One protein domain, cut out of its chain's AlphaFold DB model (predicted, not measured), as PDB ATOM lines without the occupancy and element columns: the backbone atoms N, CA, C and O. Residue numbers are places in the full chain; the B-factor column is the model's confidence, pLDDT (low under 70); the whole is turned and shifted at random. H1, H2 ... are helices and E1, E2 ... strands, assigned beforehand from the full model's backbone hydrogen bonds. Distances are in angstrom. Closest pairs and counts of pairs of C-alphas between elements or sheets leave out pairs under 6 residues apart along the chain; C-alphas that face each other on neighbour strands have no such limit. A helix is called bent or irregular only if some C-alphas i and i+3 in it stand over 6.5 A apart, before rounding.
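Overview. This is residues 15 to 151 of the 276 residues of an uncharacterized protein of Candidatus Lokiarchaeota archaeon (UniProt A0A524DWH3). A small, strongly twisted sheet of three parallel strands, E3, E4 and E5, forms the core, with helices H2 and H3 over one face and H4 over the other. A two-strand hairpin, E1 and E2, lies apart from this layered body, and the short helix H1 after it packs side by side with H2. The printed part has 137 residues, with four named helices and five named strands in the order E1 E2 H1 E3 H2 E4 H3 E5 H4. The larger sheet runs E3 E4 E5, while E1 and E2 are antiparallel; the class is mixed, helices and strands. The whole is compact, with a radius of gyration of the C-alphas of 15.3 A and spans of 40 by 33 by 29 A.

Along the chain. The sheet consists of E3, residues 53 to 59, 19.6 A long, E4, residues 88 to 94, 18.2 A, and E5, residues 126 to 131, 15.4 A. C-alpha 53 is at (28.867, -52.963, -36.106). The longest helix is H2, residues 63 to 82, 29.5 A; it is irregular, with C-alphas 64 and 67 7.1 A apart. H3 is residues 104 to 117, 20.2 A, and H4 residues 136 to 150, 21.8 A, ending with C-alpha 150 at (27.213, -59.180, -33.232). E1, residues 15 to 21, 18.7 A, begins with C-alpha 15 at (25.373, -37.551, -32.322). E2 is residues 24 to 31, 22.0 A, and H1 residues 35 to 42, 10.9 A.

Arrangement. E3 and E4 are parallel at 19 degrees, with N 56 and O 90 2.8 A apart, within hydrogen-bond range. E4, the inner strand, and E5 are parallel at 29 degrees, with N 91 and O 127 at 2.9 A. E3, H2, E4 and E4, H3, E5 are strand-helix-strand units, parallel neighbour strands joined through a helix, with right-handed crossovers. H2 lies over E3 at a height over the sheet of 10.0 A; the closest C-alphas, of Val 58 and Ser 69, are 7.0 A apart. H3, on the same face, has a height of 10.1 A. H4, on the opposite face, has a height of 9.5 A and runs along the strands, at 1 degrees to E4 on the local plane; this gives three layers, helices on both faces of a sheet. H1 touches residues 72 to 79 of H2 alone, at a shallow tilt of 17 degrees, the same way; the closest C-alphas, of Leu 42 and Ile 76, are 7.0 A apart. The hairpin E1 and E2 has N 19 and O 26 at 2.8 A. Every O i to N i+4 pair is within range in H1 and H3, against 14 of 16 in H2 and 10 of 11 in H4.

Size, cuts and confidence. The two C-alphas farthest apart, of Gly 23 and Glu 105, are 42.5 A apart. The printed part has no cut, and no link is long. The mean pLDDT of the printed part is 90.7, with residues 122 to 123 under 70.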
ATOM      1  N   GLU A  15      26.471 -37.376 -33.263       93.25
ATOM      2  CA  GLU A  15      25.373 -37.551 -32.322       93.25
ATOM      3  C   GLU A  15      25.488 -38.929 -31.663       93.25
ATOM      4  O   GLU A  15      25.787 -39.926 -32.318       93.25
ATOM      5  N   ARG A  16      25.319 -38.982 -30.339       93.44
ATOM      6  CA  ARG A  16      25.426 -40.222 -29.565       93.44
ATOM      7  C   ARG A  16      24.092 -40.530 -28.922       93.44
ATOM      8  O   ARG A  16      23.572 -39.700 -28.178       93.44
ATOM      9  N   THR A  17      23.618 -41.744 -29.147       92.56
ATOM     10  CA  THR A  17      22.347 -42.226 -28.618       92.56
ATOM     11  C   THR A  17      22.576 -43.549 -27.912       92.56
ATOM     12  O   THR A  17      23.137 -44.480 -28.489       92.56
ATOM     13  N   ASP A  18      22.127 -43.635 -26.665       90.62
ATOM     14  CA  ASP A  18      22.064 -44.895 -25.934       90.62
ATOM     15  C   ASP A  18      20.691 -45.532 -26.190       90.62
ATOM     16  O   ASP A  18      19.648 -44.929 -25.932       90.62
ATOM     17  N   LEU A  19      20.695 -46.749 -26.726       86.94
ATOM     18  CA  LEU A  19      19.512 -47.575 -26.942       86.94
ATOM     19  C   LEU A  19      19.589 -48.814 -26.062       86.94
ATOM     20  O   LEU A  19      20.662 -49.230 -25.637       86.94
ATOM     21  N   THR A  20      18.443 -49.428 -25.803       84.00
ATOM     22  CA  THR A  20      18.377 -50.748 -25.175       84.00
ATOM     23  C   THR A  20      17.606 -51.669 -26.097       84.00
ATOM     24  O   THR A  20      16.470 -51.357 -26.424       84.00
ATOM     25  N   ILE A  21      18.212 -52.766 -26.547       81.94
ATOM     26  CA  ILE A  21      17.543 -53.789 -27.369       81.94
ATOM     27  C   ILE A  21      17.781 -55.128 -26.695       81.94
ATOM     28  O   ILE A  21      18.917 -55.440 -26.356       81.94
ATOM     29  N   LEU A  22      16.731 -55.920 -26.472       78.75
ATOM     30  CA  LEU A  22      16.817 -57.150 -25.663       78.75
ATOM     31  C   LEU A  22      17.382 -56.928 -24.243       78.75
ATOM     32  O   LEU A  22      18.040 -57.813 -23.697       78.75
ATOM     33  N   GLY A  23      17.173 -55.748 -23.656       75.25
ATOM     34  CA  GLY A  23      17.784 -55.369 -22.376       75.25
ATOM     35  C   GLY A  23      19.286 -55.054 -22.449       75.25
ATOM     36  O   GLY A  23      19.896 -54.767 -21.425       75.25
ATOM     37  N   LEU A  24      19.893 -55.073 -23.642       78.44
ATOM     38  CA  LEU A  24      21.314 -54.785 -23.835       78.44
ATOM     39  C   LEU A  24      21.540 -53.315 -24.171       78.44
ATOM     40  O   LEU A  24      20.907 -52.820 -25.109       78.44
ATOM     41  N   PRO A  25      22.474 -52.632 -23.488       84.06
ATOM     42  CA  PRO A  25      22.837 -51.270 -23.835       84.06
ATOM     43  C   PRO A  25      23.605 -51.253 -25.161       84.06
ATOM     44  O   PRO A  25      24.670 -51.853 -25.297       84.06
ATOM     45  N   ILE A  26      23.079 -50.521 -26.135       87.25
ATOM     46  CA  ILE A  26      23.687 -50.303 -27.444       87.25
ATOM     47  C   ILE A  26      24.025 -48.826 -27.566       87.25
ATOM     48  O   ILE A  26      23.154 -47.966 -27.443       87.25
ATOM     49  N   LYS A  27      25.293 -48.533 -27.854       92.19
ATOM     50  CA  LYS A  27      25.751 -47.172 -28.133       92.19
ATOM     51  C   LYS A  27      25.741 -46.933 -29.631       92.19
ATOM     52  O   LYS A  27      26.525 -47.539 -30.356       92.19
ATOM     53  N   VAL A  28      24.883 -46.033 -30.081       93.44
ATOM     54  CA  VAL A  28      24.806 -45.606 -31.477       93.44
ATOM     55  C   VAL A  28      25.539 -44.283 -31.627       93.44
ATOM     56  O   VAL A  28      25.328 -43.355 -30.848       93.44
ATOM     57  N   TRP A  29      26.424 -44.217 -32.614       95.31
ATOM     58  CA  TRP A  29      27.153 -43.012 -32.980       95.31
ATOM     59  C   TRP A  29      26.761 -42.666 -34.413       95.31
ATOM     60  O   TRP A  29      27.116 -43.393 -35.338       95.31
ATOM     61  N   ASP A  30      26.000 -41.589 -34.586       94.50
ATOM     62  CA  ASP A  30      25.642 -41.055 -35.897       94.50
ATOM     63  C   ASP A  30      26.667 -40.001 -36.317       94.50
ATOM     64  O   ASP A  30      26.885 -39.007 -35.620       94.50
ATOM     65  N   PHE A  31      27.336 -40.238 -37.444       95.19
ATOM     66  CA  PHE A  31      28.426 -39.405 -37.937       95.19
ATOM     67  C   PHE A  31      27.905 -38.455 -39.017       95.19
ATOM     68  O   PHE A  31      27.490 -38.873 -40.095       95.19
ATOM     69  N   GLY A  32      28.008 -37.151 -38.760       92.69
ATOM     70  CA  GLY A  32      27.639 -36.105 -39.707       92.69
ATOM     71  C   GLY A  32      28.408 -36.227 -41.024       92.69
ATOM     72  O   GLY A  32      29.637 -36.319 -41.042       92.69
ATOM     73  N   GLY A  33      27.665 -36.208 -42.131       90.06
ATOM     74  CA  GLY A  33      28.185 -36.481 -43.470       90.06
ATOM     75  C   GLY A  33      28.805 -35.287 -44.202       90.06
ATOM     76  O   GLY A  33      29.269 -35.474 -45.329       90.06
ATOM     77  N   GLN A  34      28.814 -34.072 -43.632       90.56
ATOM     78  CA  GLN A  34      29.465 -32.922 -44.278       90.56
ATOM     79  C   GLN A  34      30.987 -33.116 -44.344       90.56
ATOM     80  O   GLN A  34      31.596 -33.627 -43.405       90.56
ATOM     81  N   GLU A  35      31.608 -32.642 -45.427       91.44
ATOM     82  CA  GLU A  35      33.040 -32.827 -45.706       91.44
ATOM     83  C   GLU A  35      33.947 -32.436 -44.530       91.44
ATOM     84  O   GLU A  35      34.803 -33.223 -44.129       91.44
ATOM     85  N   GLN A  36      33.694 -31.274 -43.918       92.44
ATOM     86  CA  GLN A  36      34.459 -30.792 -42.763       92.44
ATOM     87  C   GLN A  36      34.463 -31.779 -41.585       92.44
ATOM     88  O   GLN A  36      35.489 -31.956 -40.931       92.44
ATOM     89  N   TYR A  37      33.337 -32.448 -41.313       93.56
ATOM     90  CA  TYR A  37      33.250 -33.382 -40.193       93.56
ATOM     91  C   TYR A  37      33.846 -34.726 -40.560       93.56
ATOM     92  O   TYR A  37      34.531 -35.308 -39.736       93.56
ATOM     93  N   ARG A  38      33.684 -35.189 -41.804       93.81
ATOM     94  CA  ARG A  38      34.357 -36.407 -42.269       93.81
ATOM     95  C   ARG A  38      35.872 -36.315 -42.113       93.81
ATOM     96  O   ARG A  38      36.483 -37.262 -41.633       93.81
ATOM     97  N   GLN A  39      36.468 -35.169 -42.437       93.12
ATOM     98  CA  GLN A  39      37.891 -34.927 -42.176       93.12
ATOM     99  C   GLN A  39      38.209 -34.964 -40.670       93.12
ATOM    100  O   GLN A  39      39.176 -35.605 -40.267       93.12
ATOM    101  N   GLU A  40      37.380 -34.339 -39.827       92.88
ATOM    102  CA  GLU A  40      37.534 -34.381 -38.363       92.88
ATOM    103  C   GLU A  40      37.459 -35.815 -37.802       92.88
ATOM    104  O   GLU A  40      38.244 -36.168 -36.919       92.88
ATOM    105  N   HIS A  41      36.547 -36.641 -38.322       93.50
ATOM    106  CA  HIS A  41      36.344 -38.027 -37.894       93.50
ATOM    107  C   HIS A  41      37.574 -38.886 -38.181       93.50
ATOM    108  O   HIS A  41      38.029 -39.605 -37.295       93.50
ATOM    109  N   LEU A  42      38.156 -38.759 -39.380       93.38
ATOM    110  CA  LEU A  42      39.355 -39.510 -39.772       93.38
ATOM    111  C   LEU A  42      40.588 -39.138 -38.940       93.38
ATOM    112  O   LEU A  42      41.432 -39.987 -38.675       93.38
ATOM    113  N   LEU A  43      40.679 -37.890 -38.469       92.38
ATOM    114  CA  LEU A  43      41.764 -37.450 -37.584       92.38
ATOM    115  C   LEU A  43      41.663 -38.035 -36.167       92.38
ATOM    116  O   LEU A  43      42.608 -37.924 -35.386       92.38
ATOM    117  N   ARG A  44      40.518 -38.618 -35.798       92.06
ATOM    118  CA  ARG A  44      40.226 -39.091 -34.441       92.06
ATOM    119  C   ARG A  44      39.858 -40.568 -34.452       92.06
ATOM    120  O   ARG A  44      38.729 -40.935 -34.144       92.06
ATOM    121  N   GLN A  45      40.852 -41.415 -34.711       88.69
ATOM    122  CA  GLN A  45      40.716 -42.879 -34.759       88.69
ATOM    123  C   GLN A  45      39.995 -43.477 -33.540       88.69
ATOM    124  O   GLN A  45      39.200 -44.396 -33.677       88.69
ATOM    125  N   GLN A  46      40.180 -42.886 -32.357       90.44
ATOM    126  CA  GLN A  46      39.477 -43.245 -31.116       90.44
ATOM    127  C   GLN A  46      37.938 -43.239 -31.209       90.44
ATOM    128  O   GLN A  46      37.276 -43.796 -30.341       90.44
ATOM    129  N   TYR A  47      37.347 -42.593 -32.221       92.88
ATOM    130  CA  TYR A  47      35.907 -42.661 -32.481       92.88
ATOM    131  C   TYR A  47      35.451 -44.019 -33.018       92.88
ATOM    132  O   TYR A  47      34.269 -44.329 -32.916       92.88
ATOM    133  N   PHE A  48      36.371 -44.813 -33.560       93.88
ATOM    134  CA  PHE A  48      36.104 -46.136 -34.113       93.88
ATOM    135  C   PHE A  48      36.474 -47.262 -33.138       93.88
ATOM    136  O   PHE A  48      36.187 -48.424 -33.425       93.88
ATOM    137  N   ASP A  49      37.073 -46.950 -31.983       92.25
ATOM    138  CA  ASP A  49      37.450 -47.958 -30.988       92.25
ATOM    139  C   ASP A  49      36.232 -48.783 -30.538       92.25
ATOM    140  O   ASP A  49      35.140 -48.254 -30.316       92.25
ATOM    141  N   ARG A  50      36.431 -50.099 -30.402       90.69
ATOM    142  CA  ARG A  50      35.400 -51.085 -30.024       90.69
ATOM    143  C   ARG A  50      34.162 -51.090 -30.926       90.69
ATOM    144  O   ARG A  50      33.080 -51.471 -30.479       90.69
ATOM    145  N   THR A  51      34.294 -50.699 -32.192       93.88
ATOM    146  CA  THR A  51      33.190 -50.831 -33.151       93.88
ATOM    147  C   THR A  51      32.881 -52.312 -33.370       93.88
ATOM    148  O   THR A  51      33.704 -53.051 -33.902       93.88
ATOM    149  N   ASN A  52      31.683 -52.757 -32.980       93.44
ATOM    150  CA  ASN A  52      31.194 -54.108 -33.283       93.44
ATOM    151  C   ASN A  52      30.438 -54.161 -34.616       93.44
ATOM    152  O   ASN A  52      30.418 -55.193 -35.283       93.44
ATOM    153  N   LEU A  53      29.799 -53.053 -34.991       94.75
ATOM    154  CA  LEU A  53      28.867 -52.963 -36.106       94.75
ATOM    155  C   LEU A  53      29.036 -51.619 -36.816       94.75
ATOM    156  O   LEU A  53      28.936 -50.575 -36.175       94.75
ATOM    157  N   LEU A  54      29.266 -51.645 -38.129       96.31
ATOM    158  CA  LEU A  54      29.390 -50.449 -38.962       96.31
ATOM    159  C   LEU A  54      28.306 -50.450 -40.040       96.31
ATOM    160  O   LEU A  54      28.285 -51.325 -40.904       96.31
ATOM    161  N   PHE A  55      27.452 -49.430 -40.022       96.81
ATOM    162  CA  PHE A  55      26.549 -49.120 -41.126       96.81
ATOM    163  C   PHE A  55      27.146 -47.980 -41.947       96.81
ATOM    164  O   PHE A  55      27.324 -46.874 -41.442       96.81
ATOM    165  N   TYR A  56      27.441 -48.238 -43.216       97.06
ATOM    166  CA  TYR A  56      27.884 -47.223 -44.158       97.06
ATOM    167  C   TYR A  56      26.778 -46.935 -45.169       97.06
ATOM    168  O   TYR A  56      26.263 -47.852 -45.805       97.06
ATOM    169  N   ILE A  57      26.390 -45.672 -45.316       96.19
ATOM    170  CA  ILE A  57      25.220 -45.276 -46.103       96.19
ATOM    171  C   ILE A  57      25.694 -44.573 -47.374       96.19
ATOM    172  O   ILE A  57      26.332 -43.525 -47.310       96.19
ATOM    173  N   VAL A  58      25.358 -45.148 -48.526       95.50
ATOM    174  CA  VAL A  58      25.605 -44.581 -49.853       95.50
ATOM    175  C   VAL A  58      24.281 -44.077 -50.406       95.50
ATOM    176  O   VAL A  58      23.337 -44.851 -50.550       95.50
ATOM    177  N   ASP A  59      24.213 -42.790 -50.734       94.06
ATOM    178  CA  ASP A  59      23.076 -42.218 -51.452       94.06
ATOM    179  C   ASP A  59      23.160 -42.601 -52.935       94.06
ATOM    180  O   ASP A  59      24.001 -42.084 -53.670       94.06
ATOM    181  N   ILE A  60      22.314 -43.527 -53.385       93.25
ATOM    182  CA  ILE A  60      22.364 -44.015 -54.773       93.25
ATOM    183  C   ILE A  60      21.685 -43.080 -55.775       93.25
ATOM    184  O   ILE A  60      21.785 -43.313 -56.978       93.25
ATOM    185  N   GLN A  61      21.001 -42.040 -55.298       90.56
ATOM    186  CA  GLN A  61      20.421 -41.009 -56.158       90.56
ATOM    187  C   GLN A  61      21.420 -39.895 -56.491       90.56
ATOM    188  O   GLN A  61      21.123 -39.057 -57.340       90.56
ATOM    189  N   ASP A  62      22.599 -39.893 -55.861       91.44
ATOM    190  CA  ASP A  62      23.669 -38.919 -56.094       91.44
ATOM    191  C   ASP A  62      24.960 -39.621 -56.573       91.44
ATOM    192  O   ASP A  62      25.944 -39.745 -55.834       91.44
ATOM    193  N   PRO A  63      24.969 -40.144 -57.816       87.38
ATOM    194  CA  PRO A  63      26.089 -40.927 -58.335       87.38
ATOM    195  C   PRO A  63      27.374 -40.105 -58.491       87.38
ATOM    196  O   PRO A  63      28.466 -40.673 -58.452       87.38
ATOM    197  N   GLU A  64      27.270 -38.781 -58.639       92.00
ATOM    198  CA  GLU A  64      28.426 -37.886 -58.781       92.00
ATOM    199  C   GLU A  64      29.296 -37.886 -57.517       92.00
ATOM    200  O   GLU A  64      30.522 -37.798 -57.595       92.00
ATOM    201  N   ARG A  65      28.675 -38.074 -56.348       90.69
ATOM    202  CA  ARG A  65      29.362 -38.115 -55.052       90.69
ATOM    203  C   ARG A  65      29.835 -39.502 -54.646       90.69
ATOM    204  O   ARG A  65      30.474 -39.651 -53.601       90.69
ATOM    205  N   PHE A  66      29.581 -40.530 -55.456       91.31
ATOM    206  CA  PHE A  66      29.978 -41.892 -55.110       91.31
ATOM    207  C   PHE A  66      31.495 -42.019 -54.922       91.31
ATOM    208  O   PHE A  66      31.939 -42.661 -53.975       91.31
ATOM    209  N   GLN A  67      32.305 -41.385 -55.775       92.12
ATOM    210  CA  GLN A  67      33.764 -41.475 -55.664       92.12
ATOM    211  C   GLN A  67      34.284 -40.854 -54.353       92.12
ATOM    212  O   GLN A  67      35.153 -41.431 -53.701       92.12
ATOM    213  N   GLU A  68      33.719 -39.713 -53.944       93.75
ATOM    214  CA  GLU A  68      33.988 -39.054 -52.655       93.75
ATOM    215  C   GLU A  68      33.587 -39.965 -51.484       93.75
ATOM    216  O   GLU A  68      34.370 -40.183 -50.559       93.75
ATOM    217  N   SER A  69      32.380 -40.538 -51.548       94.12
ATOM    218  CA  SER A  69      31.859 -41.473 -50.547       94.12
ATOM    219  C   SER A  69      32.761 -42.706 -50.423       94.12
ATOM    220  O   SER A  69      33.249 -43.018 -49.338       94.12
ATOM    221  N   PHE A  70      33.076 -43.363 -51.534       94.62
ATOM    222  CA  PHE A  70      33.921 -44.550 -51.545       94.62
ATOM    223  C   PHE A  70      35.325 -44.269 -50.995       94.62
ATOM    224  O   PHE A  70      35.825 -45.043 -50.183       94.62
ATOM    225  N   GLY A  71      35.933 -43.131 -51.351       95.00
ATOM    226  CA  GLY A  71      37.211 -42.707 -50.772       95.00
ATOM    227  C   GLY A  71      37.141 -42.526 -49.252       95.00
ATOM    228  O   GLY A  71      38.027 -42.975 -48.531       95.00
ATOM    229  N   TYR A  72      36.054 -41.942 -48.741       96.12
ATOM    230  CA  TYR A  72      35.834 -41.836 -47.297       96.12
ATOM    231  C   TYR A  72      35.685 -43.209 -46.623       96.12
ATOM    232  O   TYR A  72      36.234 -43.420 -45.544       96.12
ATOM    233  N   PHE A  73      34.989 -44.155 -47.261       95.69
ATOM    234  CA  PHE A  73      34.868 -45.523 -46.758       95.69
ATOM    235  C   PHE A  73      36.224 -46.234 -46.674       95.69
ATOM    236  O   PHE A  73      36.506 -46.868 -45.662       95.69
ATOM    237  N   LEU A  74      37.082 -46.089 -47.691       94.88
ATOM    238  CA  LEU A  74      38.441 -46.644 -47.678       94.88
ATOM    239  C   LEU A  74      39.254 -46.141 -46.482       94.88
ATOM    240  O   LEU A  74      39.837 -46.948 -45.767       94.88
ATOM    241  N   ASN A  75      39.210 -44.836 -46.208       95.44
ATOM    242  CA  ASN A  75      39.910 -44.260 -45.058       95.44
ATOM    243  C   ASN A  75      39.371 -44.806 -43.721       95.44
ATOM    244  O   ASN A  75      40.132 -44.999 -42.778       95.44
ATOM    245  N   ILE A  76      38.062 -45.081 -43.616       95.38
ATOM    246  CA  ILE A  76      37.493 -45.739 -42.426       95.38
ATOM    247  C   ILE A  76      38.032 -47.167 -42.291       95.38
ATOM    248  O   ILE A  76      38.376 -47.585 -41.188       95.38
ATOM    249  N   LEU A  77      38.111 -47.919 -43.392       94.12
ATOM    250  CA  LEU A  77      38.661 -49.273 -43.370       94.12
ATOM    251  C   LEU A  77      40.129 -49.286 -42.936       94.12
ATOM    252  O   LEU A  77      40.504 -50.160 -42.163       94.12
ATOM    253  N   GLU A  78      40.936 -48.318 -43.373       93.44
ATOM    254  CA  GLU A  78      42.323 -48.164 -42.914       93.44
ATOM    255  C   GLU A  78      42.390 -48.008 -41.390       93.44
ATOM    256  O   GLU A  78      43.126 -48.743 -40.737       93.44
ATOM    257  N   ILE A  79      41.540 -47.156 -40.805       94.62
ATOM    258  CA  ILE A  79      41.450 -46.993 -39.345       94.62
ATOM    259  C   ILE A  79      41.038 -48.306 -38.659       94.62
ATOM    260  O   ILE A  79      41.585 -48.654 -37.616       94.62
ATOM    261  N   ILE A  80      40.090 -49.051 -39.234       93.69
ATOM    262  CA  ILE A  80      39.659 -50.354 -38.702       93.69
ATOM    263  C   ILE A  80      40.824 -51.356 -38.688       93.69
ATOM    264  O   ILE A  80      40.982 -52.060 -37.694       93.69
ATOM    265  N   VAL A  81      41.657 -51.393 -39.739       92.62
ATOM    266  CA  VAL A  81      42.873 -52.230 -39.763       92.62
ATOM    267  C   VAL A  81      43.877 -51.770 -38.711       92.62
ATOM    268  O   VAL A  81      44.415 -52.598 -37.983       92.62
ATOM    269  N   GLU A  82      44.145 -50.469 -38.627       93.25
ATOM    270  CA  GLU A  82      45.123 -49.914 -37.685       93.25
ATOM    271  C   GLU A  82      44.752 -50.181 -36.220       93.25
ATOM    272  O   GLU A  82      45.637 -50.366 -35.383       93.25
ATOM    273  N   LEU A  83      43.453 -50.234 -35.917       93.50
ATOM    274  CA  LEU A  83      42.922 -50.545 -34.590       93.50
ATOM    275  C   LEU A  83      42.720 -52.051 -34.336       93.50
ATOM    276  O   LEU A  83      42.240 -52.402 -33.260       93.50
ATOM    277  N   ASP A  84      43.072 -52.922 -35.290       92.75
ATOM    278  CA  ASP A  84      42.877 -54.382 -35.218       92.75
ATOM    279  C   ASP A  84      41.419 -54.769 -34.893       92.75
ATOM    280  O   ASP A  84      41.126 -55.592 -34.023       92.75
ATOM    281  N   LEU A  85      40.471 -54.102 -35.562       92.44
ATOM    282  CA  LEU A  85      39.038 -54.303 -35.360       92.44
ATOM    283  C   LEU A  85      38.440 -55.200 -36.451       92.44
ATOM    284  O   LEU A  85      38.740 -55.067 -37.635       92.44
ATOM    285  N   GLU A  86      37.480 -56.039 -36.060       92.19
ATOM    286  CA  GLU A  86      36.717 -56.900 -36.974       92.19
ATOM    287  C   GLU A  86      35.196 -56.645 -36.868       92.19
ATOM    288  O   GLU A  86      34.434 -57.546 -36.499       92.19
ATOM    289  N   PRO A  87      34.702 -55.419 -37.148       93.69
ATOM    290  CA  PRO A  87      33.275 -55.142 -37.078       93.69
ATOM    291  C   PRO A  87      32.506 -55.911 -38.153       93.69
ATOM    292  O   PRO A  87      32.998 -56.155 -39.257       93.69
ATOM    293  N   TYR A  88      31.238 -56.211 -37.880       93.88
ATOM    294  CA  TYR A  88      30.314 -56.582 -38.943       93.88
ATOM    295  C   TYR A  88      29.979 -55.328 -39.762       93.88
ATOM    296  O   TYR A  88      29.493 -54.338 -39.213       93.88
ATOM    297  N   ILE A  89      30.266 -55.339 -41.065       95.62
ATOM    298  CA  ILE A  89      30.110 -54.162 -41.930       95.62
ATOM    299  C   ILE A  89      28.917 -54.355 -42.859       95.62
ATOM    300  O   ILE A  89      28.822 -55.348 -43.587       95.62
ATOM    301  N   LEU A  90      28.025 -53.368 -42.871       97.00
ATOM    302  CA  LEU A  90      26.922 -53.279 -43.813       97.00
ATOM    303  C   LEU A  90      27.041 -51.998 -44.622       97.00
ATOM    304  O   LEU A  90      27.216 -50.918 -44.064       97.00
ATOM    305  N   VAL A  91      26.883 -52.121 -45.933       97.00
ATOM    306  CA  VAL A  91      26.754 -50.981 -46.837       97.00
ATOM    307  C   VAL A  91      25.306 -50.904 -47.301       97.00
ATOM    308  O   VAL A  91      24.764 -51.836 -47.902       97.00
ATOM    309  N   PHE A  92      24.666 -49.783 -47.001       97.00
ATOM    310  CA  PHE A  92      23.317 -49.474 -47.436       97.00
ATOM    311  C   PHE A  92      23.374 -48.638 -48.706       97.00
ATOM    312  O   PHE A  92      23.804 -47.490 -48.689       97.00
ATOM    313  N   PHE A  93      22.881 -49.213 -49.796       95.56
ATOM    314  CA  PHE A  93      22.503 -48.492 -51.002       95.56
ATOM    315  C   PHE A  93      21.152 -47.829 -50.730       95.56
ATOM    316  O   PHE A  93      20.088 -48.431 -50.895       95.56
ATOM    317  N   HIS A  94      21.222 -46.637 -50.148       94.56
ATOM    318  CA  HIS A  94      20.100 -45.941 -49.543       94.56
ATOM    319  C   HIS A  94      19.390 -45.017 -50.526       94.56
ATOM    320  O   HIS A  94      19.970 -44.610 -51.527       94.56
ATOM    321  N   LYS A  95      18.135 -44.677 -50.209       93.06
ATOM    322  CA  LYS A  95      17.165 -44.038 -51.109       93.06
ATOM    323  C   LYS A  95      16.833 -44.877 -52.350       93.06
ATOM    324  O   LYS A  95      16.559 -44.351 -53.429       93.06
ATOM    325  N   SER A  96      16.827 -46.202 -52.190       92.25
ATOM    326  CA  SER A  96      16.207 -47.121 -53.154       92.25
ATOM    327  C   SER A  96      14.689 -47.072 -52.975       92.25
ATOM    328  O   SER A  96      14.074 -47.987 -52.425       92.25
ATOM    329  N   ASP A  97      14.100 -45.922 -53.309       91.56
ATOM    330  CA  ASP A  97      12.703 -45.648 -52.995       91.56
ATOM    331  C   ASP A  97      11.763 -46.499 -53.866       91.56
ATOM    332  O   ASP A  97      12.107 -46.849 -55.002       91.56
ATOM    333  N   PRO A  98      10.559 -46.843 -53.362       87.00
ATOM    334  CA  PRO A  98       9.661 -47.791 -54.021       87.00
ATOM    335  C   PRO A  98       9.313 -47.475 -55.481       87.00
ATOM    336  O   PRO A  98       8.994 -48.389 -56.233       87.00
ATOM    337  N   GLU A  99       9.381 -46.205 -55.882       88.19
ATOM    338  CA  GLU A  99       9.034 -45.745 -57.229       88.19
ATOM    339  C   GLU A  99       9.986 -46.262 -58.320       88.19
ATOM    340  O   GLU A  99       9.564 -46.440 -59.461       88.19
ATOM    341  N   PHE A 100      11.254 -46.524 -57.990       86.06
ATOM    342  CA  PHE A 100      12.274 -46.923 -58.974       86.06
ATOM    343  C   PHE A 100      13.236 -48.007 -58.469       86.06
ATOM    344  O   PHE A 100      14.155 -48.380 -59.204       86.06
ATOM    345  N   LYS A 101      13.019 -48.569 -57.270       84.94
ATOM    346  CA  LYS A 101      13.861 -49.642 -56.708       84.94
ATOM    347  C   LYS A 101      14.014 -50.874 -57.608       84.94
ATOM    348  O   LYS A 101      15.062 -51.511 -57.603       84.94
ATOM    349  N   ASP A 102      12.999 -51.165 -58.423       88.25
ATOM    350  CA  ASP A 102      12.983 -52.305 -59.351       88.25
ATOM    351  C   ASP A 102      13.427 -51.935 -60.780       88.25
ATOM    352  O   ASP A 102      13.368 -52.768 -61.689       88.25
ATOM    353  N   SER A 103      13.880 -50.696 -61.009       91.19
ATOM    354  CA  SER A 103      14.363 -50.282 -62.328       91.19
ATOM    355  C   SER A 103      15.638 -51.053 -62.714       91.19
ATOM    356  O   SER A 103      16.562 -51.183 -61.899       91.19
ATOM    357  N   PRO A 104      15.737 -51.573 -63.952       92.19
ATOM    358  CA  PRO A 104      16.935 -52.268 -64.419       92.19
ATOM    359  C   PRO A 104      18.215 -51.437 -64.273       92.19
ATOM    360  O   PRO A 104      19.276 -51.992 -63.977       92.19
ATOM    361  N   GLU A 105      18.109 -50.121 -64.461       89.69
ATOM    362  CA  GLU A 105      19.194 -49.154 -64.348       89.69
ATOM    363  C   GLU A 105      19.728 -49.086 -62.917       89.69
ATOM    364  O   GLU A 105      20.930 -49.267 -62.712       89.69
ATOM    365  N   LEU A 106      18.848 -48.910 -61.923       88.12
ATOM    366  CA  LEU A 106      19.250 -48.862 -60.518       88.12
ATOM    367  C   LEU A 106      19.808 -50.203 -60.048       88.12
ATOM    368  O   LEU A 106      20.856 -50.255 -59.409       88.12
ATOM    369  N   LEU A 107      19.150 -51.309 -60.403       90.88
ATOM    370  CA  LEU A 107      19.621 -52.645 -60.047       90.88
ATOM    371  C   LEU A 107      21.005 -52.928 -60.639       90.88
ATOM    372  O   LEU A 107      21.829 -53.579 -59.996       90.88
ATOM    373  N   LYS A 108      21.272 -52.460 -61.863       92.62
ATOM    374  CA  LYS A 108      22.601 -52.550 -62.471       92.62
ATOM    375  C   LYS A 108      23.603 -51.676 -61.726       92.62
ATOM    376  O   LYS A 108      24.660 -52.184 -61.374       92.62
ATOM    377  N   PHE A 109      23.251 -50.428 -61.433       90.56
ATOM    378  CA  PHE A 109      24.109 -49.516 -60.685       90.56
ATOM    379  C   PHE A 109      24.505 -50.099 -59.321       90.56
ATOM    380  O   PHE A 109      25.691 -50.219 -59.038       90.56
ATOM    381  N   CYS A 110      23.546 -50.583 -58.527       92.31
ATOM    382  CA  CYS A 110      23.808 -51.241 -57.242       92.31
ATOM    383  C   CYS A 110      24.742 -52.456 -57.373       92.31
ATOM    384  O   CYS A 110      25.640 -52.624 -56.550       92.31
ATOM    385  N   ARG A 111      24.575 -53.289 -58.414       93.62
ATOM    386  CA  ARG A 111      25.488 -54.418 -58.680       93.62
ATOM    387  C   ARG A 111      26.897 -53.953 -59.038       93.62
ATOM    388  O   ARG A 111      27.867 -54.563 -58.596       93.62
ATOM    389  N   ASP A 112      27.011 -52.895 -59.834       92.88
ATOM    390  CA  ASP A 112      28.301 -52.323 -60.212       92.88
ATOM    391  C   ASP A 112      29.014 -51.750 -58.972       92.88
ATOM    392  O   ASP A 112      30.205 -52.007 -58.784       92.88
ATOM    393  N   LEU A 113      28.279 -51.070 -58.078       92.06
ATOM    394  CA  LEU A 113      28.796 -50.593 -56.791       92.06
ATOM    395  C   LEU A 113      29.276 -51.750 -55.913       92.06
ATOM    396  O   LEU A 113      30.421 -51.745 -55.469       92.06
ATOM    397  N   GLU A 114      28.442 -52.768 -55.698       92.94
ATOM    398  CA  GLU A 114      28.813 -53.974 -54.950       92.94
ATOM    399  C   GLU A 114      30.083 -54.627 -55.527       92.94
ATOM    400  O   GLU A 114      30.995 -54.995 -54.787       92.94
ATOM    401  N   GLY A 115      30.205 -54.683 -56.856       92.00
ATOM    402  CA  GLY A 115      31.405 -55.156 -57.542       92.00
ATOM    403  C   GLY A 115      32.666 -54.325 -57.269       92.00
ATOM    404  O   GLY A 115      33.768 -54.866 -57.354       92.00
ATOM    405  N   LEU A 116      32.544 -53.036 -56.938       90.25
ATOM    406  CA  LEU A 116      33.670 -52.194 -56.516       90.25
ATOM    407  C   LEU A 116      34.085 -52.493 -55.074       90.25
ATOM    408  O   LEU A 116      35.272 -52.693 -54.823       90.25
ATOM    409  N   PHE A 117      33.129 -52.596 -54.148       89.88
ATOM    410  CA  PHE A 117      33.421 -52.960 -52.758       89.88
ATOM    411  C   PHE A 117      33.985 -54.387 -52.637       89.88
ATOM    412  O   PHE A 117      34.892 -54.627 -51.851       89.88
ATOM    413  N   ASN A 118      33.528 -55.332 -53.461       88.44
ATOM    414  CA  ASN A 118      34.028 -56.712 -53.443       88.44
ATOM    415  C   ASN A 118      35.469 -56.867 -53.966       88.44
ATOM    416  O   ASN A 118      36.068 -57.928 -53.797       88.44
ATOM    417  N   LYS A 119      36.043 -55.835 -54.602       89.06
ATOM    418  CA  LYS A 119      37.463 -55.812 -55.006       89.06
ATOM    419  C   LYS A 119      38.398 -55.394 -53.870       89.06
ATOM    420  O   LYS A 119      39.614 -55.433 -54.059       89.06
ATOM    421  N   LEU A 120      37.854 -54.966 -52.732       86.19
ATOM    422  CA  LEU A 120      38.651 -54.581 -51.577       86.19
ATOM    423  C   LEU A 120      39.416 -55.798 -51.033       86.19
ATOM    424  O   LEU A 120      38.878 -56.910 -51.020       86.19
ATOM    425  N   PRO A 121      40.679 -55.621 -50.612       77.62
ATOM    426  CA  PRO A 121      41.459 -56.712 -50.047       77.62
ATOM    427  C   PRO A 121      40.795 -57.264 -48.774       77.62
ATOM    428  O   PRO A 121      40.214 -56.525 -47.980       77.62
ATOM    429  N   GLN A 122      40.891 -58.586 -48.593       67.06
ATOM    430  CA  GLN A 122      40.515 -59.279 -47.351       67.06
ATOM    431  C   GLN A 122      41.250 -58.637 -46.154       67.06
ATOM    432  O   GLN A 122      42.397 -58.223 -46.337       67.06
ATOM    433  N   PRO A 123      40.637 -58.549 -44.953       67.69
ATOM    434  CA  PRO A 123      39.652 -59.497 -44.405       67.69
ATOM    435  C   PRO A 123      38.190 -59.015 -44.325       67.69
ATOM    436  O   PRO A 123      37.363 -59.681 -43.698       67.69
ATOM    437  N   PHE A 124      37.828 -57.878 -44.924       80.12
ATOM    438  CA  PHE A 124      36.503 -57.291 -44.694       80.12
ATOM    439  C   PHE A 124      35.354 -58.116 -45.289       80.12
ATOM    440  O   PHE A 124      35.238 -58.281 -46.504       80.12
ATOM    441  N   LYS A 125      34.438 -58.575 -44.429       82.81
ATOM    442  CA  LYS A 125      33.153 -59.156 -44.838       82.81
ATOM    443  C   LYS A 125      32.082 -58.070 -44.834       82.81
ATOM    444  O   LYS A 125      31.539 -57.735 -43.784       82.81
ATOM    445  N   ILE A 126      31.786 -57.540 -46.016       92.75
ATOM    446  CA  ILE A 126      30.779 -56.494 -46.216       92.75
ATOM    447  C   ILE A 126      29.477 -57.134 -46.706       92.75
ATOM    448  O   ILE A 126      29.492 -57.971 -47.605       92.75
ATOM    449  N   THR A 127      28.348 -56.745 -46.113       94.00
ATOM    450  CA  THR A 127      27.012 -57.130 -46.593       94.00
ATOM    451  C   THR A 127      26.303 -55.925 -47.198       94.00
ATOM    452  O   THR A 127      26.311 -54.844 -46.615       94.00
ATOM    453  N   PHE A 128      25.659 -56.108 -48.348       95.06
ATOM    454  CA  PHE A 128      24.992 -55.029 -49.074       95.06
ATOM    455  C   PHE A 128      23.478 -55.125 -48.940       95.06
ATOM    456  O   PHE A 128      22.897 -56.207 -49.044       95.06
ATOM    457  N   HIS A 129      22.828 -53.980 -48.742       94.94
ATOM    458  CA  HIS A 129      21.374 -53.895 -48.718       94.94
ATOM    459  C   HIS A 129      20.890 -52.651 -49.452       94.94
ATOM    460  O   HIS A 129      21.369 -51.547 -49.209       94.94
ATOM    461  N   GLN A 130      19.882 -52.820 -50.303       93.88
ATOM    462  CA  GLN A 130      19.103 -51.693 -50.802       93.88
ATOM    463  C   GLN A 130      18.100 -51.281 -49.731       93.88
ATOM    464  O   GLN A 130      17.391 -52.131 -49.188       93.88
ATOM    465  N   THR A 131      18.064 -49.995 -49.396       94.06
ATOM    466  CA  THR A 131      17.209 -49.493 -48.317       94.06
ATOM    467  C   THR A 131      16.529 -48.189 -48.706       94.06
ATOM    468  O   THR A 131      17.066 -47.376 -49.458       94.06
ATOM    469  N   SER A 132      15.345 -47.975 -48.149       92.94
ATOM    470  CA  SER A 132      14.623 -46.712 -48.215       92.94
ATOM    471  C   SER A 132      13.916 -46.488 -46.887       92.94
ATOM    472  O   SER A 132      13.449 -47.434 -46.252       92.94
ATOM    473  N   ILE A 133      13.814 -45.228 -46.476       90.19
ATOM    474  CA  ILE A 133      13.019 -44.832 -45.309       90.19
ATOM    475  C   ILE A 133      11.516 -45.076 -45.509       90.19
ATOM    476  O   ILE A 133      10.777 -45.165 -44.530       90.19
ATOM    477  N   PHE A 134      11.060 -45.206 -46.760       89.06
ATOM    478  CA  PHE A 134       9.674 -45.549 -47.079       89.06
ATOM    479  C   PHE A 134       9.385 -47.046 -46.870       89.06
ATOM    480  O   PHE A 134       8.237 -47.421 -46.644       89.06
ATOM    481  N   ASP A 135      10.429 -47.883 -46.834       87.44
ATOM    482  CA  ASP A 135      10.367 -49.322 -46.566       87.44
ATOM    483  C   ASP A 135      10.786 -49.622 -45.105       87.44
ATOM    484  O   ASP A 135      11.763 -50.326 -44.831       87.44
ATOM    485  N   TYR A 136      10.027 -49.078 -44.142       82.94
ATOM    486  CA  TYR A 136      10.350 -49.121 -42.703       82.94
ATOM    487  C   TYR A 136      10.594 -50.534 -42.156       82.94
ATOM    488  O   TYR A 136      11.536 -50.772 -41.400       82.94
ATOM    489  N   GLU A 137       9.730 -51.481 -42.509       82.50
ATOM    490  CA  GLU A 137       9.776 -52.827 -41.947       82.50
ATOM    491  C   GLU A 137      10.999 -53.631 -42.445       82.50
ATOM    492  O   GLU A 137      11.724 -54.173 -41.604       82.50
ATOM    493  N   PRO A 138      11.315 -53.679 -43.758       85.88
ATOM    494  CA  PRO A 138      12.588 -54.216 -44.236       85.88
ATOM    495  C   PRO A 138      13.819 -53.580 -43.583       85.88
ATOM    496  O   PRO A 138      14.710 -54.315 -43.155       85.88
ATOM    497  N   LEU A 139      13.856 -52.248 -43.465       90.00
ATOM    498  CA  LEU A 139      14.981 -51.527 -42.864       90.00
ATOM    499  C   LEU A 139      15.176 -51.908 -41.390       90.00
ATOM    500  O   LEU A 139      16.273 -52.292 -40.988       90.00
ATOM    501  N   THR A 140      14.095 -51.874 -40.608       87.31
ATOM    502  CA  THR A 140      14.107 -52.249 -39.186       87.31
ATOM    503  C   THR A 140      14.619 -53.675 -39.006       87.31
ATOM    504  O   THR A 140      15.474 -53.929 -38.161       87.31
ATOM    505  N   ARG A 141      14.154 -54.611 -39.843       86.62
ATOM    506  CA  ARG A 141      14.588 -56.010 -39.785       86.62
ATOM    507  C   ARG A 141      16.083 -56.162 -40.063       86.62
ATOM    508  O   ARG A 141      16.743 -56.901 -39.341       86.62
ATOM    509  N   ILE A 142      16.619 -55.481 -41.078       91.81
ATOM    510  CA  ILE A 142      18.056 -55.542 -41.402       91.81
ATOM    511  C   ILE A 142      18.888 -55.044 -40.217       91.81
ATOM    512  O   ILE A 142      19.854 -55.703 -39.837       91.81
ATOM    513  N   ILE A 143      18.491 -53.927 -39.602       90.75
ATOM    514  CA  ILE A 143      19.182 -53.360 -38.437       90.75
ATOM    515  C   ILE A 143      19.154 -54.341 -37.261       90.75
ATOM    516  O   ILE A 143      20.204 -54.657 -36.705       90.75
ATOM    517  N   VAL A 144      17.982 -54.885 -36.916       89.06
ATOM    518  CA  VAL A 144      17.857 -55.841 -35.802       89.06
ATOM    519  C   VAL A 144      18.668 -57.112 -36.063       89.06
ATOM    520  O   VAL A 144      19.392 -57.567 -35.182       89.06
ATOM    521  N   GLN A 145      18.626 -57.661 -37.279       88.56
ATOM    522  CA  GLN A 145      19.429 -58.833 -37.642       88.56
ATOM    523  C   GLN A 145      20.931 -58.559 -37.555       88.56
ATOM    524  O   GLN A 145      21.692 -59.423 -37.121       88.56
ATOM    525  N   ALA A 146      21.368 -57.369 -37.963       91.44
ATOM    526  CA  ALA A 146      22.762 -56.967 -37.878       91.44
ATOM    527  C   ALA A 146      23.237 -56.870 -36.421       91.44
ATOM    528  O   ALA A 146      24.310 -57.373 -36.095       91.44
ATOM    529  N   ILE A 147      22.400 -56.317 -35.541       88.94
ATOM    530  CA  ILE A 147      22.643 -56.275 -34.096       88.94
ATOM    531  C   ILE A 147      22.722 -57.700 -33.538       88.94
ATOM    532  O   ILE A 147      23.709 -58.062 -32.911       88.94
ATOM    533  N   LEU A 148      21.755 -58.565 -33.845       85.75
ATOM    534  CA  LEU A 148      21.749 -59.954 -33.372       85.75
ATOM    535  C   LEU A 148      22.969 -60.768 -33.812       85.75
ATOM    536  O   LEU A 148      23.390 -61.663 -33.084       85.75
ATOM    537  N   LYS A 149      23.548 -60.474 -34.982       87.19
ATOM    538  CA  LYS A 149      24.769 -61.143 -35.458       87.19
ATOM    539  C   LYS A 149      25.999 -60.818 -34.618       87.19
ATOM    540  O   LYS A 149      26.877 -61.668 -34.515       87.19
ATOM    541  N   VAL A 150      26.075 -59.610 -34.060       86.62
ATOM    542  CA  VAL A 150      27.213 -59.180 -33.232       86.62
ATOM    543  C   VAL A 150      27.001 -59.479 -31.749       86.62
ATOM    544  O   VAL A 150      27.949 -59.426 -30.970       86.62
ATOM    545  N   LEU A 151      25.773 -59.831 -31.354       83.19
ATOM    546  CA  LEU A 151      25.463 -60.233 -29.990       83.19
ATOM    547  C   LEU A 151      25.925 -61.671 -29.696       83.19
ATOM    548  O   LEU A 151      25.650 -62.589 -30.481       83.19
TER     549      LEU A 151